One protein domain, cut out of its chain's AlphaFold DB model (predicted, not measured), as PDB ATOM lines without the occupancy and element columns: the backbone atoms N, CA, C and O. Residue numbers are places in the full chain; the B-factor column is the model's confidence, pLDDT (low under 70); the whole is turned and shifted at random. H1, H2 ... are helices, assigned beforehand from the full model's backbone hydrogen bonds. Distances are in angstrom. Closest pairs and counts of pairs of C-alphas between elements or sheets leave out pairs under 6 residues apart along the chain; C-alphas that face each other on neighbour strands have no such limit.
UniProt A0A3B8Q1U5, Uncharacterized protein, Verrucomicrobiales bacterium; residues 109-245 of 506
ATOM      1  N   ALA A 109      35.643  81.837 102.037       85.69
ATOM      2  CA  ALA A 109      36.742  81.742 102.996       85.69
ATOM      3  C   ALA A 109      37.504  80.414 102.836       85.69
ATOM      4  O   ALA A 109      36.898  79.340 102.680       85.69
ATOM      5  N   THR A 110      38.835  80.489 102.875       88.25
ATOM      6  CA  THR A 110      39.702  79.322 102.716       88.25
ATOM      7  C   THR A 110      39.646  78.424 103.955       88.25
ATOM      8  O   THR A 110      39.208  78.814 105.038       88.25
ATOM      9  N   GLN A 111      40.123  77.185 103.822       84.81
ATOM     10  CA  GLN A 111      40.247  76.270 104.962       84.81
ATOM     11  C   GLN A 111      41.201  76.813 106.042       84.81
ATOM     12  O   GLN A 111      40.986  76.572 107.230       84.81
ATOM     13  N   GLN A 112      42.231  77.563 105.641       85.94
ATOM     14  CA  GLN A 112      43.162  78.197 106.569       85.94
ATOM     15  C   GLN A 112      42.508  79.366 107.313       85.94
ATOM     16  O   GLN A 112      42.719  79.488 108.518       85.94
ATOM     17  N   ASP A 113      41.653  80.147 106.645       87.19
ATOM     18  CA  ASP A 113      40.854  81.195 107.295       87.19
ATOM     19  C   ASP A 113      39.913  80.593 108.338       87.19
ATOM     20  O   ASP A 113      39.802  81.117 109.444       87.19
ATOM     21  N   LEU A 114      39.289  79.449 108.029       85.38
ATOM     22  CA  LEU A 114      38.469  78.724 108.997       85.38
ATOM     23  C   LEU A 114      39.311  78.234 110.182       85.38
ATOM     24  O   LEU A 114      38.936  78.474 111.322       85.38
ATOM     25  N   LEU A 115      40.466  77.599 109.959       82.44
ATOM     26  CA  LEU A 115      41.349  77.184 111.060       82.44
ATOM     27  C   LEU A 115      41.788  78.346 111.935       82.44
ATOM     28  O   LEU A 115      41.824  78.200 113.155       82.44
ATOM     29  N   GLN A 116      42.160  79.465 111.319       84.94
ATOM     30  CA  GLN A 116      42.585  80.656 112.033       84.94
ATOM     31  C   GLN A 116      41.417  81.225 112.837       84.94
ATOM     32  O   GLN A 116      41.560  81.457 114.033       84.94
ATOM     33  N   PHE A 117      40.235  81.330 112.228       83.56
ATOM     34  CA  PHE A 117      39.007  81.729 112.905       83.56
ATOM     35  C   PHE A 117      38.704  80.829 114.113       83.56
ATOM     36  O   PHE A 117      38.419  81.329 115.203       83.56
ATOM     37  N   LEU A 118      38.818  79.506 113.959       78.69
ATOM     38  CA  LEU A 118      38.614  78.535 115.035       78.69
ATOM     39  C   LEU A 118      39.686  78.650 116.130       78.69
ATOM     40  O   LEU A 118      39.362  78.573 117.313       78.69
ATOM     41  N   ALA A 119      40.944  78.874 115.747       73.81
ATOM     42  CA  ALA A 119      42.075  78.992 116.661       73.81
ATOM     43  C   ALA A 119      42.089  80.315 117.437       73.81
ATOM     44  O   ALA A 119      42.523  80.319 118.584       73.81
ATOM     45  N   GLU A 120      41.634  81.419 116.843       72.88
ATOM     46  CA  GLU A 120      41.509  82.735 117.486       72.88
ATOM     47  C   GLU A 120      40.290  82.820 118.401       72.88
ATOM     48  O   GLU A 120      40.290  83.552 119.390       72.88
ATOM     49  N   SER A 121      39.269  82.009 118.132       63.50
ATOM     50  CA  SER A 121      38.063  81.894 118.952       63.50
ATOM     51  C   SER A 121      38.298  81.114 120.259       63.50
ATOM     52  O   SER A 121      37.377  80.467 120.758       63.50
ATOM     53  N   ARG A 122      39.511  81.195 120.845       53.50
ATOM     54  CA  ARG A 122      39.902  80.557 122.128       53.50
ATOM     55  C   ARG A 122      38.991  80.932 123.295       53.50
ATOM     56  O   ARG A 122      39.004  80.267 124.327       53.50
ATOM     57  N   ILE A 123      38.216  82.001 123.146       46.97
ATOM     58  CA  ILE A 123      37.127  82.330 124.047       46.97
ATOM     59  C   ILE A 123      35.877  81.654 123.488       46.97
ATOM     60  O   ILE A 123      35.351  82.040 122.447       46.97
ATOM     61  N   TRP A 124      35.391  80.668 124.236       52.75
ATOM     62  CA  TRP A 124      34.134  79.921 124.089       52.75
ATOM     63  C   TRP A 124      32.870  80.798 123.927       52.75
ATOM     64  O   TRP A 124      31.782  80.284 123.717       52.75
ATOM     65  N   TYR A 125      33.045  82.122 123.962       52.00
ATOM     66  CA  TYR A 125      32.047  83.183 123.937       52.00
ATOM     67  C   TYR A 125      32.511  84.360 123.068       52.00
ATOM     68  O   TYR A 125      32.428  85.518 123.481       52.00
ATOM     69  N   ARG A 126      33.082  84.112 121.881       50.59
ATOM     70  CA  ARG A 126      33.281  85.233 120.950       50.59
ATOM     71  C   ARG A 126      31.908  85.850 120.659       50.59
ATOM     72  O   ARG A 126      30.932  85.121 120.491       50.59
ATOM     73  N   SER A 127      31.853  87.180 120.629       56.03
ATOM     74  CA  SER A 127      30.669  87.938 120.232       56.03
ATOM     75  C   SER A 127      30.132  87.377 118.921       56.03
ATOM     76  O   SER A 127      30.893  87.248 117.956       56.03
ATOM     77  N   TRP A 128      28.847  87.031 118.917       64.56
ATOM     78  CA  TRP A 128      28.112  86.624 117.730       64.56
ATOM     79  C   TRP A 128      28.423  87.555 116.546       64.56
ATOM     80  O   TRP A 128      28.718  88.738 116.761       64.56
ATOM     81  N   PRO A 129      28.394  87.037 115.306       70.19
ATOM     82  CA  PRO A 129      28.583  87.855 114.114       70.19
ATOM     83  C   PRO A 129      27.666  89.078 114.131       70.19
ATOM     84  O   PRO A 129      26.603  89.080 114.757       70.19
ATOM     85  N   ASP A 130      28.097  90.139 113.449       79.06
ATOM     86  CA  ASP A 130      27.337  91.379 113.424       79.06
ATOM     87  C   ASP A 130      25.909  91.146 112.890       79.06
ATOM     88  O   ASP A 130      25.646  90.280 112.047       79.06
ATOM     89  N   SER A 131      24.966  91.956 113.368       77.69
ATOM     90  CA  SER A 131      23.549  91.805 113.031       77.69
ATOM     91  C   SER A 131      23.259  91.931 111.532       77.69
ATOM     92  O   SER A 131      22.263  91.384 111.059       77.69
ATOM     93  N   ARG A 132      24.108  92.613 110.748       79.62
ATOM     94  CA  ARG A 132      23.933  92.725 109.291       79.62
ATOM     95  C   ARG A 132      24.249  91.399 108.610       79.62
ATOM     96  O   ARG A 132      23.514  91.000 107.708       79.62
ATOM     97  N   THR A 133      25.302  90.710 109.037       80.88
ATOM     98  CA  THR A 133      25.670  89.384 108.526       80.88
ATOM     99  C   THR A 133      24.575  88.364 108.816       80.88
ATOM    100  O   THR A 133      24.131  87.684 107.886       80.88
ATOM    101  N   CYS A 134      24.027  88.362 110.034       82.56
ATOM    102  CA  CYS A 134      22.887  87.507 110.363       82.56
ATOM    103  C   CYS A 134      21.654  87.842 109.510       82.56
ATOM    104  O   CYS A 134      21.098  86.964 108.853       82.56
ATOM    105  N   ASN A 135      21.265  89.122 109.427       82.44
ATOM    106  CA  ASN A 135      20.101  89.555 108.645       82.44
ATOM    107  C   ASN A 135      20.190  89.166 107.163       82.44
ATOM    108  O   ASN A 135      19.171  88.846 106.552       82.44
ATOM    109  N   ARG A 136      21.390  89.195 106.571       85.81
ATOM    110  CA  ARG A 136      21.596  88.741 105.188       85.81
ATOM    111  C   ARG A 136      21.330  87.248 105.046       85.81
ATOM    112  O   ARG A 136      20.560  86.875 104.169       85.81
ATOM    113  N   ALA A 137      21.911  86.422 105.916       89.12
ATOM    114  CA  ALA A 137      21.700  84.975 105.874       89.12
ATOM    115  C   ALA A 137      20.214  84.622 106.058       89.12
ATOM    116  O   ALA A 137      19.669  83.823 105.306       89.12
ATOM    117  N   VAL A 138      19.532  85.285 107.000       88.19
ATOM    118  CA  VAL A 138      18.094  85.089 107.239       88.19
ATOM    119  C   VAL A 138      17.254  85.449 106.016       88.19
ATOM    120  O   VAL A 138      16.354  84.696 105.657       88.19
ATOM    121  N   LYS A 139      17.542  86.575 105.353       88.31
ATOM    122  CA  LYS A 139      16.839  86.965 104.119       88.31
ATOM    123  C   LYS A 139      17.054  85.962 102.990       88.31
ATOM    124  O   LYS A 139      16.134  85.726 102.216       88.31
ATOM    125  N   GLU A 140      18.258  85.412 102.875       91.25
ATOM    126  CA  GLU A 140      18.602  84.417 101.857       91.25
ATOM    127  C   GLU A 140      17.857  83.099 102.105       91.25
ATOM    128  O   GLU A 140      17.157  82.620 101.216       91.25
ATOM    129  N   LEU A 141      17.887  82.592 103.341       91.06
ATOM    130  CA  LEU A 141      17.137  81.398 103.743       91.06
ATOM    131  C   LEU A 141      15.622  81.595 103.601       91.06
ATOM    132  O   LEU A 141      14.946  80.748 103.030       91.06
ATOM    133  N   GLY A 142      15.080  82.736 104.033       87.94
ATOM    134  CA  GLY A 142      13.642  83.030 103.958       87.94
ATOM    135  C   GLY A 142      13.077  83.137 102.534       87.94
ATOM    136  O   GLY A 142      11.860  83.148 102.343       87.94
ATOM    137  N   ARG A 143      13.932  83.212 101.506       90.62
ATOM    138  CA  ARG A 143      13.510  83.150 100.095       90.62
ATOM    139  C   ARG A 143      13.310  81.723  99.594       90.62
ATOM    140  O   ARG A 143      12.644  81.544  98.579       90.62
ATOM    141  N   HIS A 144      13.891  80.732 100.263       92.44
ATOM    142  CA  HIS A 144      13.848  79.355  99.804       92.44
ATOM    143  C   HIS A 144      12.481  78.708 100.134       92.44
ATOM    144  O   HIS A 144      11.997  78.868 101.260       92.44
ATOM    145  N   PRO A 145      11.850  77.956  99.203       91.62
ATOM    146  CA  PRO A 145      10.480  77.447  99.364       91.62
ATOM    147  C   PRO A 145      10.238  76.633 100.639       91.62
ATOM    148  O   PRO A 145       9.178  76.755 101.246       91.62
ATOM    149  N   PHE A 146      11.235  75.854 101.081       89.19
ATOM    150  CA  PHE A 146      11.169  75.075 102.328       89.19
ATOM    151  C   PHE A 146      10.789  75.932 103.544       89.19
ATOM    152  O   PHE A 146      10.003  75.506 104.380       89.19
ATOM    153  N   PHE A 147      11.301  77.160 103.618       87.81
ATOM    154  CA  PHE A 147      11.064  78.060 104.745       87.81
ATOM    155  C   PHE A 147       9.780  78.890 104.619       87.81
ATOM    156  O   PHE A 147       9.353  79.511 105.591       87.81
ATOM    157  N   GLN A 148       9.175  78.908 103.430       86.12
ATOM    158  CA  GLN A 148       7.907  79.589 103.151       86.12
ATOM    159  C   GLN A 148       6.704  78.649 103.300       86.12
ATOM    160  O   GLN A 148       5.570  79.114 103.423       86.12
ATOM    161  N   ALA A 149       6.939  77.335 103.266       82.88
ATOM    162  CA  ALA A 149       5.899  76.326 103.378       82.88
ATOM    163  C   ALA A 149       5.387  76.202 104.831       82.88
ATOM    164  O   ALA A 149       6.184  76.161 105.766       82.88
ATOM    165  N   PRO A 150       4.062  76.123 105.048       78.44
ATOM    166  CA  PRO A 150       3.496  75.781 106.348       78.44
ATOM    167  C   PRO A 150       3.559  74.257 106.613       78.44
ATOM    168  O   PRO A 150       3.358  73.479 105.677       78.44
ATOM    169  N   PRO A 151       3.733  73.809 107.873       71.25
ATOM    170  CA  PRO A 151       3.959  74.623 109.065       71.25
ATOM    171  C   PRO A 151       5.399  75.163 109.117       71.25
ATOM    172  O   PRO A 151       6.326  74.471 108.696       71.25
ATOM    173  N   PRO A 152       5.605  76.376 109.656       66.81
ATOM    174  CA  PRO A 152       6.951  76.886 109.862       66.81
ATOM    175  C   PRO A 152       7.721  75.973 110.820       66.81
ATOM    176  O   PRO A 152       7.136  75.366 111.722       66.81
ATOM    177  N   ILE A 153       9.043  75.912 110.647       74.62
ATOM    178  CA  ILE A 153       9.951  75.297 111.621       74.62
ATOM    179  C   ILE A 153       9.642  75.921 112.981       74.62
ATOM    180  O   ILE A 153       9.753  77.137 113.146       74.62
ATOM    181  N   GLY A 154       9.191  75.102 113.933       69.50
ATOM    182  CA  GLY A 154       8.806  75.586 115.254       69.50
ATOM    183  C   GLY A 154       9.965  76.337 115.905       69.50
ATOM    184  O   GLY A 154      11.095  75.850 115.891       69.50
ATOM    185  N   PHE A 155       9.688  77.511 116.475       60.78
ATOM    186  CA  PHE A 155      10.695  78.355 117.130       60.78
ATOM    187  C   PHE A 155      11.396  77.651 118.299       60.78
ATOM    188  O   PHE A 155      12.562  77.922 118.553       60.78
ATOM    189  N   ASP A 156      10.710  76.706 118.942       65.88
ATOM    190  CA  ASP A 156      11.245  75.900 120.044       65.88
ATOM    191  C   ASP A 156      11.799  74.541 119.577       65.88
ATOM    192  O   ASP A 156      12.083  73.661 120.390       65.88
ATOM    193  N   SER A 157      11.932  74.331 118.263       76.25
ATOM    194  CA  SER A 157      12.469  73.080 117.730       76.25
ATOM    195  C   SER A 157      14.005  73.090 117.715       76.25
ATOM    196  O   SER A 157      14.606  74.123 117.421       76.25
ATOM    197  N   PRO A 158      14.663  71.936 117.922       73.12
ATOM    198  CA  PRO A 158      16.107  71.776 117.700       73.12
ATOM    199  C   PRO A 158      16.612  72.289 116.341       73.12
ATOM    200  O   PRO A 158      17.745  72.752 116.208       73.12
ATOM    201  N   ALA A 159      15.756  72.239 115.318       80.06
ATOM    202  CA  ALA A 159      16.051  72.751 113.986       80.06
ATOM    203  C   ALA A 159      16.256  74.282 113.973       80.06
ATOM    204  O   ALA A 159      17.062  74.779 113.185       80.06
ATOM    205  N   ALA A 160      15.580  75.030 114.852       81.19
ATOM    206  CA  ALA A 160      15.753  76.479 114.981       81.19
ATOM    207  C   ALA A 160      17.124  76.847 115.572       81.19
ATOM    208  O   ALA A 160      17.794  77.737 115.045       81.19
ATOM    209  N   ASP A 161      17.584  76.116 116.591       77.94
ATOM    210  CA  ASP A 161      18.916  76.320 117.184       77.94
ATOM    211  C   ASP A 161      20.016  76.088 116.137       77.94
ATOM    212  O   ASP A 161      20.985  76.840 116.022       77.94
ATOM    213  N   MET A 162      19.842  75.065 115.300       81.88
ATOM    214  CA  MET A 162      20.791  74.766 114.236       81.88
ATOM    215  C   MET A 162      20.833  75.851 113.147       81.88
ATOM    216  O   MET A 162      21.904  76.198 112.639       81.88
ATOM    217  N   LEU A 163      19.684  76.445 112.817       86.38
ATOM    218  CA  LEU A 163      19.619  77.588 111.907       86.38
ATOM    219  C   LEU A 163      20.379  78.799 112.437       86.38
ATOM    220  O   LEU A 163      21.019  79.499 111.652       86.38
ATOM    221  N   GLU A 164      20.360  79.030 113.749       84.19
ATOM    222  CA  GLU A 164      21.124  80.109 114.369       84.19
ATOM    223  C   GLU A 164      22.630  79.944 114.097       84.19
ATOM    224  O   GLU A 164      23.294  80.895 113.671       84.19
ATOM    225  N   TYR A 165      23.156  78.720 114.206       85.56
ATOM    226  CA  TYR A 165      24.533  78.427 113.804       85.56
ATOM    227  C   TYR A 165      24.745  78.596 112.294       85.56
ATOM    228  O   TYR A 165      25.705  79.248 111.888       85.56
ATOM    229  N   ILE A 166      23.856  78.074 111.443       90.25
ATOM    230  CA  ILE A 166      23.967  78.220 109.978       90.25
ATOM    231  C   ILE A 166      24.084  79.700 109.577       90.25
ATOM    232  O   ILE A 166      24.939  80.063 108.763       90.25
ATOM    233  N   VAL A 167      23.256  80.553 110.183       90.38
ATOM    234  CA  VAL A 167      23.243  82.008 109.994       90.38
ATOM    235  C   VAL A 167      24.524  82.640 110.533       90.38
ATOM    236  O   VAL A 167      25.123  83.481 109.860       90.38
ATOM    237  N   ALA A 168      24.985  82.223 111.712       86.25
ATOM    238  CA  ALA A 168      26.202  82.762 112.306       86.25
ATOM    239  C   ALA A 168      27.462  82.439 111.487       86.25
ATOM    240  O   ALA A 168      28.390  83.242 111.401       86.25
ATOM    241  N   TYR A 169      27.494  81.289 110.820       88.31
ATOM    242  CA  TYR A 169      28.619  80.889 109.980       88.31
ATOM    243  C   TYR A 169      28.430  81.263 108.498       88.31
ATOM    244  O   TYR A 169      29.118  80.707 107.645       88.31
ATOM    245  N   ARG A 170      27.562  82.237 108.164       91.56
ATOM    246  CA  ARG A 170      27.259  82.648 106.774       91.56
ATOM    247  C   ARG A 170      28.490  82.877 105.896       91.56
ATOM    248  O   ARG A 170      28.508  82.501 104.728       91.56
ATOM    249  N   ASP A 171      29.529  83.502 106.439       89.56
ATOM    250  CA  ASP A 171      30.748  83.817 105.683       89.56
ATOM    251  C   ASP A 171      31.523  82.574 105.217       89.56
ATOM    252  O   ASP A 171      32.391  82.667 104.350       89.56
ATOM    253  N   PHE A 172      31.170  81.404 105.744       90.56
ATOM    254  CA  PHE A 172      31.740  80.123 105.370       90.56
ATOM    255  C   PHE A 172      30.834  79.309 104.435       90.56
ATOM    256  O   PHE A 172      31.159  78.157 104.174       90.56
ATOM    257  N   TRP A 173      29.734  79.826 103.886       94.06
ATOM    258  CA  TRP A 173      28.933  79.041 102.932       94.06
ATOM    259  C   TRP A 173      29.740  78.710 101.656       94.06
ATOM    260  O   TRP A 173      30.420  79.560 101.087       94.06
ATOM    261  N   LEU A 174      29.719  77.441 101.248       94.62
ATOM    262  CA  LEU A 174      30.335  76.891 100.035       94.62
ATOM    263  C   LEU A 174      29.395  76.947  98.833       94.62
ATOM    264  O   LEU A 174      29.860  76.998  97.698       94.62
ATOM    265  N   ARG A 175      28.091  76.845  99.086       94.88
ATOM    266  CA  ARG A 175      27.035  76.781  98.075       94.88
ATOM    267  C   ARG A 175      25.934  77.762  98.458       94.88
ATOM    268  O   ARG A 175      25.751  78.048  99.638       94.88
ATOM    269  N   ASP A 176      25.223  78.262  97.457       94.75
ATOM    270  CA  ASP A 176      24.078  79.152  97.650       94.75
ATOM    271  C   ASP A 176      22.903  78.369  98.263       94.75
ATOM    272  O   ASP A 176      22.619  77.236  97.856       94.75
ATOM    273  N   ALA A 177      22.218  78.959  99.243       95.06
ATOM    274  CA  ALA A 177      21.024  78.363  99.835       95.06
ATOM    275  C   ALA A 177      19.861  78.259  98.831       95.06
ATOM    276  O   ALA A 177      19.017  77.380  98.963       95.06
ATOM    277  N   ALA A 178      19.816  79.119  97.811       93.94
ATOM    278  CA  ALA A 178      18.752  79.154  96.811       93.94
ATOM    279  C   ALA A 178      18.732  77.927  95.887       93.94
ATOM    280  O   ALA A 178      17.682  77.605  95.335       93.94
ATOM    281  N   VAL A 179      19.872  77.249  95.710       96.12
ATOM    282  CA  VAL A 179      19.985  76.039  94.869       96.12
ATOM    283  C   VAL A 179      19.913  74.741  95.673       96.12
ATOM    284  O   VAL A 179      20.054  73.655  95.108       96.12
ATOM    285  N   TRP A 180      19.752  74.843  96.992       96.38
ATOM    286  CA  TRP A 180      19.501  73.690  97.842       96.38
ATOM    287  C   TRP A 180      18.158  73.051  97.464       96.38
ATOM    288  O   TRP A 180      17.221  73.744  97.087       96.38
ATOM    289  N   ASN A 181      18.061  71.725  97.541       95.50
ATOM    290  CA  ASN A 181      16.806  71.009  97.329       95.50
ATOM    291  C   ASN A 181      16.507  70.219  98.595       95.50
ATOM    292  O   ASN A 181      17.140  69.194  98.839       95.50
ATOM    293  N   ALA A 182      15.563  70.714  99.393       93.44
ATOM    294  CA  ALA A 182      15.214  70.082 100.657       93.44
ATOM    295  C   ALA A 182      14.708  68.642 100.434       93.44
ATOM    296  O   ALA A 182      13.848  68.432  99.567       93.44
ATOM    297  N   PRO A 183      15.203  67.653 101.201       93.12
ATOM    298  CA  PRO A 183      14.659  66.304 101.160       93.12
ATOM    299  C   PRO A 183      13.206  66.290 101.662       93.12
ATOM    300  O   PRO A 183      12.773  67.171 102.402       93.12
ATOM    301  N   GLN A 184      12.433  65.280 101.260       91.25
ATOM    302  CA  GLN A 184      11.085  65.052 101.793       91.25
ATOM    303  C   GLN A 184      11.174  64.284 103.115       91.25
ATOM    304  O   GLN A 184      10.893  63.089 103.159       91.25
ATOM    305  N   ASP A 185      11.611  64.967 104.168       88.50
ATOM    306  CA  ASP A 185      11.822  64.377 105.491       88.50
ATOM    307  C   ASP A 185      11.397  65.347 106.608       88.50
ATOM    308  O   ASP A 185      10.845  66.420 106.344       88.50
ATOM    309  N   ASP A 186      11.625  64.979 107.866       86.31
ATOM    310  CA  ASP A 186      11.362  65.852 109.003       86.31
ATOM    311  C   ASP A 186      12.244  67.121 108.983       86.31
ATOM    312  O   ASP A 186      13.294  67.194 108.333       86.31
ATOM    313  N   ALA A 187      11.809  68.157 109.708       85.75
ATOM    314  CA  ALA A 187      12.474  69.459 109.708       85.75
ATOM    315  C   ALA A 187      13.942  69.383 110.152       85.75
ATOM    316  O   ALA A 187      14.775  70.108 109.611       85.75
ATOM    317  N   ALA A 188      14.279  68.513 111.104       82.75
ATOM    318  CA  ALA A 188      15.647  68.395 111.578       82.75
ATOM    319  C   ALA A 188      16.540  67.720 110.534       82.75
ATOM    320  O   ALA A 188      17.646  68.200 110.281       82.75
ATOM    321  N   THR A 189      16.040  66.682 109.862       85.62
ATOM    322  CA  THR A 189      16.739  66.052 108.732       85.62
ATOM    323  C   THR A 189      16.947  67.035 107.575       85.62
ATOM    324  O   THR A 189      18.034  67.098 107.001       85.62
ATOM    325  N   CYS A 190      15.960  67.881 107.277       89.56
ATOM    326  CA  CYS A 190      16.106  68.932 106.270       89.56
ATOM    327  C   CYS A 190      17.159  69.979 106.665       89.56
ATOM    328  O   CYS A 190      17.994  70.352 105.846       89.56
ATOM    329  N   ILE A 191      17.172  70.448 107.916       89.44
ATOM    330  CA  ILE A 191      18.180  71.416 108.378       89.44
ATOM    331  C   ILE A 191      19.587  70.805 108.424       89.44
ATOM    332  O   ILE A 191      20.567  71.483 108.103       89.44
ATOM    333  N   ALA A 192      19.697  69.519 108.748       87.25
ATOM    334  CA  ALA A 192      20.941  68.774 108.640       87.25
ATOM    335  C   ALA A 192      21.469  68.733 107.200       87.25
ATOM    336  O   ALA A 192      22.637  69.043 106.949       87.25
ATOM    337  N   ASP A 193      20.597  68.411 106.246       91.50
ATOM    338  CA  ASP A 193      20.944  68.402 104.828       91.50
ATOM    339  C   ASP A 193      21.333  69.802 104.327       91.50
ATOM    340  O   ASP A 193      22.360  69.957 103.664       91.50
ATOM    341  N   LEU A 194      20.608  70.846 104.746       93.44
ATOM    342  CA  LEU A 194      20.966  72.237 104.461       93.44
ATOM    343  C   LEU A 194      22.364  72.582 104.984       93.44
ATOM    344  O   LEU A 194      23.159  73.188 104.267       93.44
ATOM    345  N   PHE A 195      22.697  72.200 106.218       93.06
ATOM    346  CA  PHE A 195      24.038  72.427 106.753       93.06
ATOM    347  C   PHE A 195      25.101  71.716 105.909       93.06
ATOM    348  O   PHE A 195      26.118  72.317 105.552       93.06
ATOM    349  N   ALA A 196      24.876  70.453 105.542       93.25
ATOM    350  CA  ALA A 196      25.796  69.719 104.681       93.25
ATOM    351  C   ALA A 196      25.944  70.395 103.304       93.25
ATOM    352  O   ALA A 196      27.065  70.567 102.818       93.25
ATOM    353  N   HIS A 197      24.844  70.857 102.708       95.19
ATOM    354  CA  HIS A 197      24.840  71.601 101.450       95.19
ATOM    355  C   HIS A 197      25.657  72.892 101.545       95.19
ATOM    356  O   HIS A 197      26.528  73.134 100.704       95.19
ATOM    357  N   LEU A 198      25.421  73.690 102.586       95.19
ATOM    358  CA  LEU A 198      26.063  74.988 102.762       95.19
ATOM    359  C   LEU A 198      27.526  74.871 103.172       95.19
ATOM    360  O   LEU A 198      28.316  75.724 102.791       95.19
ATOM    361  N   PHE A 199      27.930  73.853 103.929       94.12
ATOM    362  CA  PHE A 199      29.252  73.852 104.561       94.12
ATOM    363  C   PHE A 199      30.164  72.692 104.182       94.12
ATOM    364  O   PHE A 199      31.380  72.811 104.359       94.12
ATOM    365  N   CYS A 200      29.621  71.593 103.654       95.12
ATOM    366  CA  CYS A 200      30.373  70.361 103.448       95.12
ATOM    367  C   CYS A 200      30.656  70.087 101.962       95.12
ATOM    368  O   CYS A 200      29.765  70.004 101.112       95.12
ATOM    369  N   ARG A 201      31.940  69.895 101.654       95.44
ATOM    370  CA  ARG A 201      32.443  69.336 100.394       95.44
ATOM    371  C   ARG A 201      32.642  67.819 100.481       95.44
ATOM    372  O   ARG A 201      32.534  67.150  99.459       95.44
ATOM    373  N   TYR A 202      32.943  67.310 101.671       95.44
ATOM    374  CA  TYR A 202      33.219  65.906 101.953       95.44
ATOM    375  C   TYR A 202      32.250  65.365 103.003       95.44
ATOM    376  O   TYR A 202      31.680  66.123 103.789       95.44
ATOM    377  N   ASP A 203      32.102  64.043 103.023       91.50
ATOM    378  CA  ASP A 203      31.299  63.351 104.021       91.50
ATOM    379  C   ASP A 203      31.868  63.512 105.437       91.50
ATOM    380  O   ASP A 203      33.070  63.381 105.671       91.50
ATOM    381  N   LEU A 204      30.974  63.750 106.396       91.25
ATOM    382  CA  LEU A 204      31.300  63.776 107.822       91.25
ATOM    383  C   LEU A 204      31.314  62.354 108.426       91.25
ATOM    384  O   LEU A 204      30.588  61.475 107.948       91.25
ATOM    385  N   PRO A 205      32.071  62.114 109.513       89.50
ATOM    386  CA  PRO A 205      31.918  60.911 110.332       89.50
ATOM    387  C   PRO A 205      30.464  60.708 110.780       89.50
ATOM    388  O   PRO A 205      29.748  61.674 111.036       89.50
ATOM    389  N   VAL A 206      30.019  59.454 110.896       84.50
ATOM    390  CA  VAL A 206      28.595  59.127 111.120       84.50
ATOM    391  C   VAL A 206      28.044  59.745 112.413       84.50
ATOM    392  O   VAL A 206      26.946  60.295 112.398       84.50
ATOM    393  N   TRP A 207      28.811  59.716 113.507       86.31
ATOM    394  CA  TRP A 207      28.434  60.345 114.781       86.31
ATOM    395  C   TRP A 207      28.330  61.878 114.685       86.31
ATOM    396  O   TRP A 207      27.558  62.496 115.410       86.31
ATOM    397  N   LEU A 208      29.048  62.497 113.741       86.50
ATOM    398  CA  LEU A 208      28.999  63.938 113.489       86.50
ATOM    399  C   LEU A 208      27.847  64.323 112.542       86.50
ATOM    400  O   LEU A 208      27.391  65.463 112.579       86.50
ATOM    401  N   LYS A 209      27.351  63.381 111.719       80.25
ATOM    402  CA  LYS A 209      26.189  63.571 110.825       80.25
ATOM    403  C   LYS A 209      24.860  63.621 111.587       80.25
ATOM    404  O   LYS A 209      24.043  64.496 111.329       80.25
ATOM    405  N   LEU A 210      24.638  62.682 112.512       56.22
ATOM    406  CA  LEU A 210      23.351  62.509 113.214       56.22
ATOM    407  C   LEU A 210      23.002  63.651 114.180       56.22
ATOM    408  O   LEU A 210      21.832  63.869 114.473       56.22
ATOM    409  N   ARG A 211      24.003  64.399 114.650       62.00
ATOM    410  CA  ARG A 211      23.854  65.483 115.639       62.00
ATOM    411  C   ARG A 211      23.542  66.850 115.025       62.00
ATOM    412  O   ARG A 211      23.492  67.843 115.738       62.00
ATOM    413  N   LEU A 212      23.265  66.906 113.722       58.50
ATOM    414  CA  LEU A 212      22.686  68.099 113.098       58.50
ATOM    415  C   LEU A 212      21.237  68.376 113.578       58.50
ATOM    416  O   LEU A 212      20.664  69.407 113.233       58.50
ATOM    417  N   ASN A 213      20.680  67.486 114.411       53.41
ATOM    418  CA  ASN A 213      19.505  67.682 115.259       53.41
ATOM    419  C   ASN A 213      19.955  67.747 116.742       53.41
ATOM    420  O   ASN A 213      20.138  66.690 117.354       53.41
ATOM    421  N   PRO A 214      20.229  68.936 117.315       54.78
ATOM    422  CA  PRO A 214      20.793  69.050 118.659       54.78
ATOM    423  C   PRO A 214      19.803  68.543 119.715       54.78
ATOM    424  O   PRO A 214      18.682  69.038 119.825       54.78
ATOM    425  N   THR A 215      20.216  67.582 120.543       57.19
ATOM    426  CA  THR A 215      19.452  67.283 121.762       57.19
ATOM    427  C   THR A 215      19.523  68.484 122.715       57.19
ATOM    428  O   THR A 215      20.416  69.326 122.599       57.19
ATOM    429  N   ALA A 216      18.614  68.588 123.692       54.22
ATOM    430  CA  ALA A 216      18.637  69.685 124.669       54.22
ATOM    431  C   ALA A 216      19.988  69.815 125.413       54.22
ATOM    432  O   ALA A 216      20.381  70.922 125.778       54.22
ATOM    433  N   ALA A 217      20.722  68.707 125.574       55.25
ATOM    434  CA  ALA A 217      22.057  68.677 126.170       55.25
ATOM    435  C   ALA A 217      23.159  69.240 125.244       55.25
ATOM    436  O   ALA A 217      24.143  69.798 125.732       55.25
ATOM    437  N   ASP A 218      22.982  69.159 123.918       54.09
ATOM    438  CA  ASP A 218      23.960  69.602 122.910       54.09
ATOM    439  C   ASP A 218      23.914  71.105 122.620       54.09
ATOM    440  O   ASP A 218      24.864  71.647 122.048       54.09
ATOM    441  N   LYS A 219      22.834  71.796 123.026       58.78
ATOM    442  CA  LYS A 219      22.634  73.243 122.799       58.78
ATOM    443  C   LYS A 219      23.798  74.108 123.304       58.78
ATOM    444  O   LYS A 219      23.947  75.254 122.893       58.78
ATOM    445  N   TRP A 220      24.635  73.562 124.183       56.09
ATOM    446  CA  TRP A 220      25.680  74.291 124.892       56.09
ATOM    447  C   TRP A 220      27.104  74.052 124.375       56.09
ATOM    448  O   TRP A 220      28.021  74.697 124.887       56.09
ATOM    449  N   ASP A 221      27.328  73.179 123.380       68.75
ATOM    450  CA  ASP A 221      28.685  72.915 122.874       68.75
ATOM    451  C   ASP A 221      28.903  73.362 121.414       68.75
ATOM    452  O   ASP A 221      28.874  72.545 120.494       68.75
ATOM    453  N   PRO A 222      29.220  74.643 121.148       71.75
ATOM    454  CA  PRO A 222      29.453  75.145 119.789       71.75
ATOM    455  C   PRO A 222      30.633  74.470 119.064       71.75
ATOM    456  O   PRO A 222      30.849  74.708 117.872       71.75
ATOM    457  N   ASN A 223      31.429  73.644 119.748       75.62
ATOM    458  CA  ASN A 223      32.540  72.927 119.136       75.62
ATOM    459  C   ASN A 223      32.112  71.894 118.112       75.62
ATOM    460  O   ASN A 223      32.867  71.652 117.171       75.62
ATOM    461  N   TRP A 224      30.940  71.285 118.265       81.62
ATOM    462  CA  TRP A 224      30.505  70.274 117.313       81.62
ATOM    463  C   TRP A 224      30.335  70.889 115.917       81.62
ATOM    464  O   TRP A 224      30.838  70.334 114.939       81.62
ATOM    465  N   VAL A 225      29.738  72.088 115.834       84.75
ATOM    466  CA  VAL A 225      29.559  72.824 114.575       84.75
ATOM    467  C   VAL A 225      30.920  73.131 113.980       84.75
ATOM    468  O   VAL A 225      31.171  72.853 112.815       84.75
ATOM    469  N   ARG A 226      31.845  73.645 114.795       85.81
ATOM    470  CA  ARG A 226      33.215  73.967 114.373       85.81
ATOM    471  C   ARG A 226      33.944  72.749 113.807       85.81
ATOM    472  O   ARG A 226      34.609  72.853 112.776       85.81
ATOM    473  N   LEU A 227      33.786  71.599 114.458       88.94
ATOM    474  CA  LEU A 227      34.358  70.336 114.016       88.94
ATOM    475  C   LEU A 227      33.749  69.892 112.682       88.94
ATOM    476  O   LEU A 227      34.490  69.564 111.756       88.94
ATOM    477  N   ALA A 228      32.420  69.939 112.564       91.00
ATOM    478  CA  ALA A 228      31.693  69.588 111.350       91.00
ATOM    479  C   ALA A 228      32.062  70.508 110.178       91.00
ATOM    480  O   ALA A 228      32.376  70.021 109.096       91.00
ATOM    481  N   LEU A 229      32.133  71.822 110.403       91.12
ATOM    482  CA  LEU A 229      32.578  72.805 109.412       91.12
ATOM    483  C   LEU A 229      33.991  72.500 108.910       91.12
ATOM    484  O   LEU A 229      34.245  72.523 107.705       91.12
ATOM    485  N   TYR A 230      34.919  72.222 109.830       93.06
ATOM    486  CA  TYR A 230      36.307  71.973 109.467       93.06
ATOM    487  C   TYR A 230      36.467  70.665 108.688       93.06
ATOM    488  O   TYR A 230      37.044  70.653 107.599       93.06
ATOM    489  N   VAL A 231      35.921  69.570 109.221       94.19
ATOM    490  CA  VAL A 231      36.026  68.237 108.614       94.19
ATOM    491  C   VAL A 231      35.258  68.175 107.295       94.19
ATOM    492  O   VAL A 231      35.796  67.702 106.296       94.19
ATOM    493  N   GLY A 232      34.054  68.747 107.241       94.31
ATOM    494  CA  GLY A 232      33.221  68.792 106.039       94.31
ATOM    495  C   GLY A 232      33.878  69.533 104.877       94.31
ATOM    496  O   GLY A 232      33.615  69.223 103.717       94.31
ATOM    497  N   ARG A 233      34.797  70.467 105.144       94.06
ATOM    498  CA  ARG A 233      35.592  71.155 104.112       94.06
ATOM    499  C   ARG A 233      36.820  70.383 103.629       94.06
ATOM    500  O   ARG A 233      37.493  70.852 102.715       94.06
ATOM    501  N   GLY A 234      37.090  69.206 104.188       94.69
ATOM    502  CA  GLY A 234      38.275  68.398 103.879       94.69
ATOM    503  C   GLY A 234      39.385  68.551 104.913       94.69
ATOM    504  O   GLY A 234      40.503  68.084 104.700       94.69
ATOM    505  N   GLY A 235      39.087  69.201 106.037       94.25
ATOM    506  CA  GLY A 235      39.958  69.237 107.193       94.25
ATOM    507  C   GLY A 235      40.173  67.859 107.798       94.25
ATOM    508  O   GLY A 235      39.247  67.068 107.957       94.25
ATOM    509  N   SER A 236      41.417  67.571 108.173       94.31
ATOM    510  CA  SER A 236      41.729  66.338 108.886       94.31
ATOM    511  C   SER A 236      41.203  66.404 110.317       94.31
ATOM    512  O   SER A 236      41.534  67.338 111.052       94.31
ATOM    513  N   LEU A 237      40.472  65.369 110.746       92.50
ATOM    514  CA  LEU A 237      40.029  65.212 112.137       92.50
ATOM    515  C   LEU A 237      41.212  65.266 113.121       92.50
ATOM    516  O   LEU A 237      41.075  65.764 114.235       92.50
ATOM    517  N   TYR A 238      42.395  64.813 112.690       92.94
ATOM    518  CA  TYR A 238      43.614  64.865 113.497       92.94
ATOM    519  C   TYR A 238      44.077  66.295 113.753       92.94
ATOM    520  O   TYR A 238      44.390  66.657 114.885       92.94
ATOM    521  N   GLU A 239      44.101  67.118 112.707       91.94
ATOM    522  CA  GLU A 239      44.572  68.491 112.818       91.94
ATOM    523  C   GLU A 239      43.669  69.301 113.746       91.94
ATOM    524  O   GLU A 239      44.153  69.925 114.686       91.94
ATOM    525  N   ILE A 240      42.358  69.248 113.533       89.50
ATOM    526  CA  ILE A 240      41.419  69.991 114.371       89.50
ATOM    527  C   ILE A 240      41.320  69.405 115.778       89.50
ATOM    528  O   ILE A 240      41.340  70.155 116.750       89.50
ATOM    529  N   GLY A 241      41.329  68.077 115.909       87.44
ATOM    530  CA  GLY A 241      41.309  67.406 117.204       87.44
ATOM    531  C   GLY A 241      42.526  67.755 118.059       87.44
ATOM    532  O   GLY A 241      42.388  67.987 119.256       87.44
ATOM    533  N   SER A 242      43.703  67.902 117.442       85.94
ATOM    534  CA  SER A 242      44.922  68.337 118.133       85.94
ATOM    535  C   SER A 242      44.887  69.779 118.645       85.94
ATOM    536  O   SER A 242      45.689  70.119 119.507       85.94
ATOM    537  N   ARG A 243      43.972  70.614 118.135       84.94
ATOM    538  CA  ARG A 243      43.805  72.022 118.530       84.94
ATOM    539  C   ARG A 243      42.612  72.234 119.459       84.94
ATOM    540  O   ARG A 243      42.648  73.146 120.277       84.94
ATOM    541  N   MET A 244      41.563  71.428 119.304       83.56
ATOM    542  CA  MET A 244      40.322  71.541 120.072       83.56
ATOM    543  C   MET A 244      40.361  70.728 121.362       83.56
ATOM    544  O   MET A 244      39.898  71.195 122.396       83.56
ATOM    545  N   PHE A 245      40.921  69.520 121.315       85.69
ATOM    546  CA  PHE A 245      40.927  68.611 122.454       85.69
ATOM    547  C   PHE A 245      42.271  68.708 123.164       85.69
ATOM    548  O   PHE A 245      43.177  67.893 122.960       85.69
TER     549      PHE A 245
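AT A GLANCE: This is residues 109 to 245 of the 506 residues of an uncharacterized protein of Verrucomicrobiales bacterium (UniProt A0A3B8Q1U5). The longest helix, H5, and H4 lie side by side in the middle, with H2 crossing H4; at one end of the longest axis H1, H7 and H8 form a triangle of roughly side-by-side helices, and the short H3 lies at the other end. The short H6 is near both H5 and H7. The printed part has 137 residues with eight named helices, H1 to H8 in order along the chain, and no named strand; the class is all helix. The whole is compact, with a radius of gyration of the C-alphas of 14.5 A and spans of 43 by 33 by 28 A.

HOW THE PARTS SIT: H5, residues 187 to 199, touches H4, residues 158 to 168, at a shallow tilt of 20 degrees, the same way; their closest C-alphas, of Ala 159 and Ala 188, are 5.0 A apart. H2, residues 131 to 141, touches H4 at a steep tilt of 59 degrees, opposite ways, with the closest C-alphas, of Ala 137 and Val 167, 5.3 A apart. H5 and H7, residues 223 to 232, only just touch, only at their ends, with 3 pairs of C-alphas within 8 A, the closest those of Phe 199 and Leu 229 at 6.0 A. H7 is the hub, touching three helices. It touches H1, residues 111 to 120, at a shallow tilt of 17 degrees, opposite ways, closest at the C-alphas of Leu 118 and Arg 226, 7.1 A. H7 and H8, residues 237 to 244, form a helical hairpin at 30 degrees, closest at the C-alphas of Val 231 and Leu 237, 6.1 A. H3, residues 145 to 148, and H6, residues 206 to 210, touch no helix. Among the pairs apart are H2 and H5. Every O i to N i+4 pair is within hydrogen-bond range in H1, H2, H4, H5, H6 and H7, against 3 of 4 in H8; H3 is too short for such a pair.

IN THESE COORDINATES: H5 is 18.1 A from first to last C-alpha, beginning at C-alpha 187 (12.474, 69.459, 109.708). H4 measures 15.9 A, H2 15.4 A, H1 14.2 A, H7 13.8 A and H8 10.2 A. H1 begins at C-alpha 111 (40.247, 76.270, 104.962), and H8 ends at C-alpha 244 (40.322, 71.541, 120.072).

THE WHOLE: The two C-alphas farthest apart, of Pro 150 and Ser 242, are 43.7 A apart. The printed part has no cut. The links H4 to H5, residues 169 to 186, and H6 to H7, residues 211 to 222, are long. The mean pLDDT of the printed part is 82.2; residues 121 to 128, 152, 154 to 156 and 210 to 221 are under 70.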